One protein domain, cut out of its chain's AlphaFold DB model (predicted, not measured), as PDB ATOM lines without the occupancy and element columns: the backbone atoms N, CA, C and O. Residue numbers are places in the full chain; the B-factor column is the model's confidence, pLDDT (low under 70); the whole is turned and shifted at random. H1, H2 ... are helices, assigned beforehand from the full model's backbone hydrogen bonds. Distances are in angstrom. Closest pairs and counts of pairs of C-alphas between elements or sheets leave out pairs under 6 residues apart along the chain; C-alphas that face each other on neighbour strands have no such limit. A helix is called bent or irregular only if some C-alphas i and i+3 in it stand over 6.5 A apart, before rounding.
ATOM      1  N   GLU A  21     -37.782  54.444  95.569       61.22
ATOM      2  CA  GLU A  21     -37.599  55.148  94.300       61.22
ATOM      3  C   GLU A  21     -37.028  54.270  93.166       61.22
ATOM      4  O   GLU A  21     -37.372  54.467  92.008       61.22
ATOM      5  N   GLU A  22     -36.204  53.264  93.451       69.12
ATOM      6  CA  GLU A  22     -35.686  52.340  92.431       69.12
ATOM      7  C   GLU A  22     -36.683  51.223  92.094       69.12
ATOM      8  O   GLU A  22     -36.761  50.787  90.945       69.12
ATOM      9  N   GLU A  23     -37.507  50.781  93.050       79.38
ATOM     10  CA  GLU A  23     -38.447  49.676  92.813       79.38
ATOM     11  C   GLU A  23     -39.500  50.009  91.752       79.38
ATOM     12  O   GLU A  23     -39.896  49.150  90.955       79.38
ATOM     13  N   TRP A  24     -39.959  51.261  91.713       84.81
ATOM     14  CA  TRP A  24     -40.943  51.671  90.719       84.81
ATOM     15  C   TRP A  24     -40.316  51.830  89.325       84.81
ATOM     16  O   TRP A  24     -40.970  51.508  88.330       84.81
ATOM     17  N   ILE A  25     -39.042  52.232  89.238       86.12
ATOM     18  CA  ILE A  25     -38.294  52.316  87.976       86.12
ATOM     19  C   ILE A  25     -38.108  50.915  87.381       86.12
ATOM     20  O   ILE A  25     -38.451  50.695  86.219       86.12
ATOM     21  N   ASP A  26     -37.660  49.943  88.179       85.94
ATOM     22  CA  ASP A  26     -37.524  48.541  87.758       85.94
ATOM     23  C   ASP A  26     -38.842  47.946  87.266       85.94
ATOM     24  O   ASP A  26     -38.892  47.224  86.262       85.94
ATOM     25  N   ARG A  27     -39.941  48.268  87.953       88.69
ATOM     26  CA  ARG A  27     -41.274  47.834  87.541       88.69
ATOM     27  C   ARG A  27     -41.662  48.434  86.192       88.69
ATOM     28  O   ARG A  27     -42.224  47.731  85.354       88.69
ATOM     29  N   LEU A  28     -41.357  49.709  85.961       88.31
ATOM     30  CA  LEU A  28     -41.637  50.380  84.694       88.31
ATOM     31  C   LEU A  28     -40.807  49.785  83.542       88.31
ATOM     32  O   LEU A  28     -41.340  49.549  82.455       88.31
ATOM     33  N   ILE A  29     -39.530  49.479  83.796       87.44
ATOM     34  CA  ILE A  29     -38.643  48.788  82.847       87.44
ATOM     35  C   ILE A  29     -39.193  47.394  82.526       87.44
ATOM     36  O   ILE A  29     -39.303  47.032  81.357       87.44
ATOM     37  N   SER A  30     -39.618  46.639  83.540       88.25
ATOM     38  CA  SER A  30     -40.198  45.303  83.358       88.25
ATOM     39  C   SER A  30     -41.449  45.341  82.478       88.25
ATOM     40  O   SER A  30     -41.563  44.565  81.531       88.25
ATOM     41  N   LEU A  31     -42.359  46.292  82.725       89.88
ATOM     42  CA  LEU A  31     -43.538  46.497  81.877       89.88
ATOM     43  C   LEU A  31     -43.149  46.834  80.435       89.88
ATOM     44  O   LEU A  31     -43.794  46.360  79.501       89.88
ATOM     45  N   ARG A  32     -42.082  47.617  80.232       85.62
ATOM     46  CA  ARG A  32     -41.595  47.954  78.892       85.62
ATOM     47  C   ARG A  32     -41.064  46.732  78.157       85.62
ATOM     48  O   ARG A  32     -41.426  46.542  76.999       85.62
ATOM     49  N   VAL A  33     -40.242  45.921  78.820       87.00
ATOM     50  CA  VAL A  33     -39.717  44.670  78.260       87.00
ATOM     51  C   VAL A  33     -40.877  43.751  77.887       87.00
ATOM     52  O   VAL A  33     -40.976  43.338  76.740       87.00
ATOM     53  N   LEU A  34     -41.830  43.520  78.791       88.81
ATOM     54  CA  LEU A  34     -43.010  42.702  78.491       88.81
ATOM     55  C   LEU A  34     -43.799  43.243  77.287       88.81
ATOM     56  O   LEU A  34     -44.137  42.487  76.377       88.81
ATOM     57  N   SER A  35     -44.000  44.561  77.219       88.19
ATOM     58  CA  SER A  35     -44.672  45.211  76.085       88.19
ATOM     59  C   SER A  35     -43.920  45.008  74.761       88.19
ATOM     60  O   SER A  35     -44.547  44.799  73.726       88.19
ATOM     61  N   LEU A  36     -42.580  45.062  74.773       84.44
ATOM     62  CA  LEU A  36     -41.739  44.791  73.597       84.44
ATOM     63  C   LEU A  36     -41.875  43.342  73.117       84.44
ATOM     64  O   LEU A  36     -41.885  43.093  71.915       84.44
ATOM     65  N   HIS A  37     -42.057  42.403  74.044       86.81
ATOM     66  CA  HIS A  37     -42.327  40.996  73.744       86.81
ATOM     67  C   HIS A  37     -43.787  40.725  73.317       86.81
ATOM     68  O   HIS A  37     -44.145  39.575  73.065       86.81
ATOM     69  N   GLY A  38     -44.621  41.764  73.190       88.19
ATOM     70  CA  GLY A  38     -46.004  41.663  72.719       88.19
ATOM     71  C   GLY A  38     -47.049  41.483  73.820       88.19
ATOM     72  O   GLY A  38     -48.201  41.178  73.508       88.19
ATOM     73  N   ASP A  39     -46.688  41.677  75.091       91.38
ATOM     74  CA  ASP A  39     -47.649  41.652  76.192       91.38
ATOM     75  C   ASP A  39     -48.529  42.915  76.175       91.38
ATOM     76  O   ASP A  39     -48.095  44.034  76.464       91.38
ATOM     77  N   VAL A  40     -49.795  42.724  75.799       90.81
ATOM     78  CA  VAL A  40     -50.780  43.805  75.656       90.81
ATOM     79  C   VAL A  40     -51.242  44.338  77.017       90.81
ATOM     80  O   VAL A  40     -51.590  45.516  77.123       90.81
ATOM     81  N   ASP A  41     -51.244  43.503  78.059       90.88
ATOM     82  CA  ASP A  41     -51.648  43.927  79.402       90.88
ATOM     83  C   ASP A  41     -50.567  44.810  80.027       90.88
ATOM     84  O   ASP A  41     -50.871  45.883  80.555       90.88
ATOM     85  N   ALA A  42     -49.296  44.437  79.844       88.56
ATOM     86  CA  ALA A  42     -48.159  45.248  80.255       88.56
ATOM     87  C   ALA A  42     -48.148  46.620  79.559       88.56
ATOM     88  O   ALA A  42     -47.934  47.641  80.222       88.56
ATOM     89  N   ASP A  43     -48.450  46.673  78.256       89.31
ATOM     90  CA  ASP A  43     -48.552  47.936  77.512       89.31
ATOM     91  C   ASP A  43     -49.718  48.793  78.032       89.31
ATOM     92  O   ASP A  43     -49.567  49.995  78.270       89.31
ATOM     93  N   ALA A  44     -50.878  48.186  78.299       92.44
ATOM     94  CA  ALA A  44     -52.023  48.888  78.872       92.44
ATOM     95  C   ALA A  44     -51.738  49.411  80.291       92.44
ATOM     96  O   ALA A  44     -52.115  50.541  80.627       92.44
ATOM     97  N   GLN A  45     -51.060  48.619  81.123       92.06
ATOM     98  CA  GLN A  45     -50.682  48.994  82.480       92.06
ATOM     99  C   GLN A  45     -49.665  50.137  82.477       92.06
ATOM    100  O   GLN A  45     -49.860  51.125  83.189       92.06
ATOM    101  N   ALA A  46     -48.641  50.059  81.626       89.56
ATOM    102  CA  ALA A  46     -47.676  51.133  81.441       89.56
ATOM    103  C   ALA A  46     -48.357  52.424  80.968       89.56
ATOM    104  O   ALA A  46     -48.130  53.484  81.551       89.56
ATOM    105  N   ARG A  47     -49.259  52.348  79.978       90.94
ATOM    106  CA  ARG A  47     -50.015  53.511  79.477       90.94
ATOM    107  C   ARG A  47     -50.851  54.188  80.557       90.94
ATOM    108  O   ARG A  47     -50.878  55.415  80.610       90.94
ATOM    109  N   ARG A  48     -51.529  53.415  81.411       93.25
ATOM    110  CA  ARG A  48     -52.298  53.964  82.541       93.25
ATOM    111  C   ARG A  48     -51.389  54.661  83.544       93.25
ATOM    112  O   ARG A  48     -51.727  55.742  84.014       93.25
ATOM    113  N   TRP A  49     -50.237  54.067  83.837       91.38
ATOM    114  CA  TRP A  49     -49.287  54.631  84.787       91.38
ATOM    115  C   TRP A  49     -48.696  55.950  84.281       91.38
ATOM    116  O   TRP A  49     -48.850  56.979  84.936       91.38
ATOM    117  N   ILE A  50     -48.128  55.975  83.072       93.06
ATOM    118  CA  ILE A  50     -47.510  57.190  82.508       93.06
ATOM    119  C   ILE A  50     -48.521  58.302  82.183       93.06
ATOM    120  O   ILE A  50     -48.120  59.423  81.873       93.06
ATOM    121  N   ALA A  51     -49.824  58.001  82.183       93.62
ATOM    122  CA  ALA A  51     -50.880  59.002  82.060       93.62
ATOM    123  C   ALA A  51     -51.160  59.718  83.392       93.62
ATOM    124  O   ALA A  51     -51.544  60.886  83.378       93.62
ATOM    125  N   GLY A  52     -50.979  59.027  84.521       90.44
ATOM    126  CA  GLY A  52     -51.166  59.581  85.863       90.44
ATOM    127  C   GLY A  52     -49.894  60.152  86.485       90.44
ATOM    128  O   GLY A  52     -49.990  60.942  87.419       90.44
ATOM    129  N   ASP A  53     -48.721  59.779  85.966       91.00
ATOM    130  CA  ASP A  53     -47.433  60.117  86.562       91.00
ATOM    131  C   ASP A  53     -46.438  60.685  85.519       91.00
ATOM    132  O   ASP A  53     -45.998  59.971  84.605       91.00
ATOM    133  N   PRO A  54     -46.077  61.983  85.616       90.19
ATOM    134  CA  PRO A  54     -45.161  62.620  84.674       90.19
ATOM    135  C   PRO A  54     -43.708  62.150  84.826       90.19
ATOM    136  O   PRO A  54     -42.939  62.266  83.870       90.19
ATOM    137  N   GLU A  55     -43.312  61.631  85.987       88.38
ATOM    138  CA  GLU A  55     -41.975  61.088  86.219       88.38
ATOM    139  C   GLU A  55     -41.841  59.710  85.565       88.38
ATOM    140  O   GLU A  55     -40.924  59.492  84.767       88.38
ATOM    141  N   ALA A  56     -42.842  58.848  85.752       87.94
ATOM    142  CA  ALA A  56     -42.959  57.582  85.037       87.94
ATOM    143  C   ALA A  56     -42.949  57.794  83.517       87.94
ATOM    144  O   ALA A  56     -42.295  57.055  82.784       87.94
ATOM    145  N   ARG A  57     -43.602  58.853  83.017       90.38
ATOM    146  CA  ARG A  57     -43.549  59.206  81.591       90.38
ATOM    147  C   ARG A  57     -42.127  59.521  81.113       90.38
ATOM    148  O   ARG A  57     -41.754  59.088  80.022       90.38
ATOM    149  N   ARG A  58     -41.334  60.264  81.891       88.94
ATOM    150  CA  ARG A  58     -39.942  60.597  81.529       88.94
ATOM    151  C   ARG A  58     -39.068  59.351  81.479       88.94
ATOM    152  O   ARG A  58     -38.335  59.172  80.508       88.94
ATOM    153  N   VAL A  59     -39.180  58.484  82.483       88.44
ATOM    154  CA  VAL A  59     -38.433  57.220  82.525       88.44
ATOM    155  C   VAL A  59     -38.843  56.321  81.357       88.44
ATOM    156  O   VAL A  59     -37.975  55.810  80.656       88.44
ATOM    157  N   TRP A  60     -40.140  56.205  81.060       88.12
ATOM    158  CA  TRP A  60     -40.630  55.436  79.912       88.12
ATOM    159  C   TRP A  60     -40.062  55.923  78.572       88.12
ATOM    160  O   TRP A  60     -39.672  55.103  77.739       88.12
ATOM    161  N   ASP A  61     -39.999  57.241  78.350       88.88
ATOM    162  CA  ASP A  61     -39.406  57.817  77.133       88.88
ATOM    163  C   ASP A  61     -37.899  57.528  77.055       88.88
ATOM    164  O   ASP A  61     -37.404  57.125  76.004       88.88
ATOM    165  N   SER A  62     -37.193  57.657  78.184       86.56
ATOM    166  CA  SER A  62     -35.761  57.357  78.295       86.56
ATOM    167  C   SER A  62     -35.461  55.899  77.938       86.56
ATOM    168  O   SER A  62     -34.654  55.633  77.049       86.56
ATOM    169  N   VAL A  63     -36.176  54.952  78.556       82.62
ATOM    170  CA  VAL A  63     -36.029  53.510  78.287       82.62
ATOM    171  C   VAL A  63     -36.417  53.185  76.843       82.62
ATOM    172  O   VAL A  63     -35.734  52.420  76.172       82.62
ATOM    173  N   SER A  64     -37.477  53.804  76.313       81.75
ATOM    174  CA  SER A  64     -37.906  53.584  74.925       81.75
ATOM    175  C   SER A  64     -36.878  54.056  73.895       81.75
ATOM    176  O   SER A  64     -36.767  53.447  72.828       81.75
ATOM    177  N   ARG A  65     -36.126  55.125  74.191       81.25
ATOM    178  CA  ARG A  65     -35.008  55.569  73.345       81.25
ATOM    179  C   ARG A  65     -33.839  54.600  73.409       81.25
ATOM    180  O   ARG A  65     -33.300  54.273  72.359       81.25
ATOM    181  N   ASP A  66     -33.483  54.134  74.601       76.38
ATOM    182  CA  ASP A  66     -32.361  53.213  74.802       76.38
ATOM    183  C   ASP A  66     -32.600  51.850  74.131       76.38
ATOM    184  O   ASP A  66     -31.771  51.386  73.347       76.38
ATOM    185  N   SER A  67     -33.796  51.269  74.293       65.44
ATOM    186  CA  SER A  67     -34.154  50.015  73.612       65.44
ATOM    187  C   SER A  67     -34.072  50.139  72.087       65.44
ATOM    188  O   SER A  67     -33.605  49.227  71.414       65.44
ATOM    189  N   ARG A  68     -34.467  51.291  71.524       59.84
ATOM    190  CA  ARG A  68     -34.373  51.545  70.078       59.84
ATOM    191  C   ARG A  68     -32.925  51.681  69.593       59.84
ATOM    192  O   ARG A  68     -32.657  51.410  68.426       59.84
ATOM    193  N   LEU A  69     -32.012  52.121  70.458       57.28
ATOM    194  CA  LEU A  69     -30.585  52.190  70.145       57.28
ATOM    195  C   LEU A  69     -29.943  50.796  70.170       57.28
ATOM    196  O   LEU A  69     -29.146  50.507  69.282       57.28
ATOM    197  N   SER A  70     -30.349  49.918  71.095       51.81
ATOM    198  CA  SER A  70     -29.881  48.519  71.122       51.81
ATOM    199  C   SER A  70     -30.356  47.690  69.924       51.81
ATOM    200  O   SER A  70     -29.618  46.835  69.452       51.81
TER     201      SER A  70
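Overview. This is residues 21 to 70 of the 74 residues of an uncharacterized protein of Actinomycetospora corticicola (UniProt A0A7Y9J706). Three helices form a small, tight cluster: H3, the longest, and H2 open as a V from the turn at Asp 53, and H1 packs on both arms of the V, crossing H3 near its middle and folding back into H2 as a helical hairpin. The 50 printed residues hold three named helices, in the order H1, H2, H3, and no named strand; the class is all helix. The whole is compact, with a radius of gyration of the C-alphas of 10.1 A, and rounded, with spans of 23 by 23 by 18 A.

Along the chain. H3, the longest helix by residues, covers residues 54 to 70 and is 24.8 A long from first to last C-alpha; it begins at C-alpha 54 at (-45.161, 62.620, 84.674) and ends at C-alpha 70 at (-29.881, 48.519, 71.122). H1 covers residues 21 to 36, 23.5 A, and begins at C-alpha 21 at (-37.599, 55.148, 94.300). H1 is neither bent nor irregular, but only just: C-alphas 21 and 24 are 6.0 A apart. H2 covers residues 40 to 52 and is 18.8 A long.

Arrangement. H3 and H1 touch, H1 with residues 25 to 32 alone; their closest C-alphas, those of Trp 60 and Leu 28, are 7.0 A apart. H3 and H1 run the same way at a steep tilt of 50 degrees. H3 and H2 touch only at the corner by their link, through residues 56 to 60 of H3 and 49 to 51 of H2; the closest C-alphas, those of Arg 57 and Ile 50, are 4.5 A apart. H3 and H2 run opposite ways at a steep tilt of 45 degrees, with their centres 13.6 A apart. H1 and H2 form a helical hairpin and touch through residues 28 to 35 of H1 and 41 to 46 of H2; the closest C-alphas, those of Ser 35 and Asp 43, are 5.0 A apart. H1 and H2 run opposite ways at a steep tilt of 42 degrees. Within H2 and H3 every O i to N i+4 pair is within hydrogen-bond range, and within H1 11 of 12 are.

Size, cuts and confidence. The two C-alphas farthest apart in the domain, those of Gly 52 and Ser 70, are 28.2 A apart, and the first and last printed C-alphas, 21 and 70, are 25.3 A apart. The printed part has no cut. The link from H1 to H2, with 3 residues between them, and the link from H2 to H3, with 1 residue between them, are tight. The mean pLDDT of the printed part is 84.8; residues 21 to 22 and 67 to 70 are under 70.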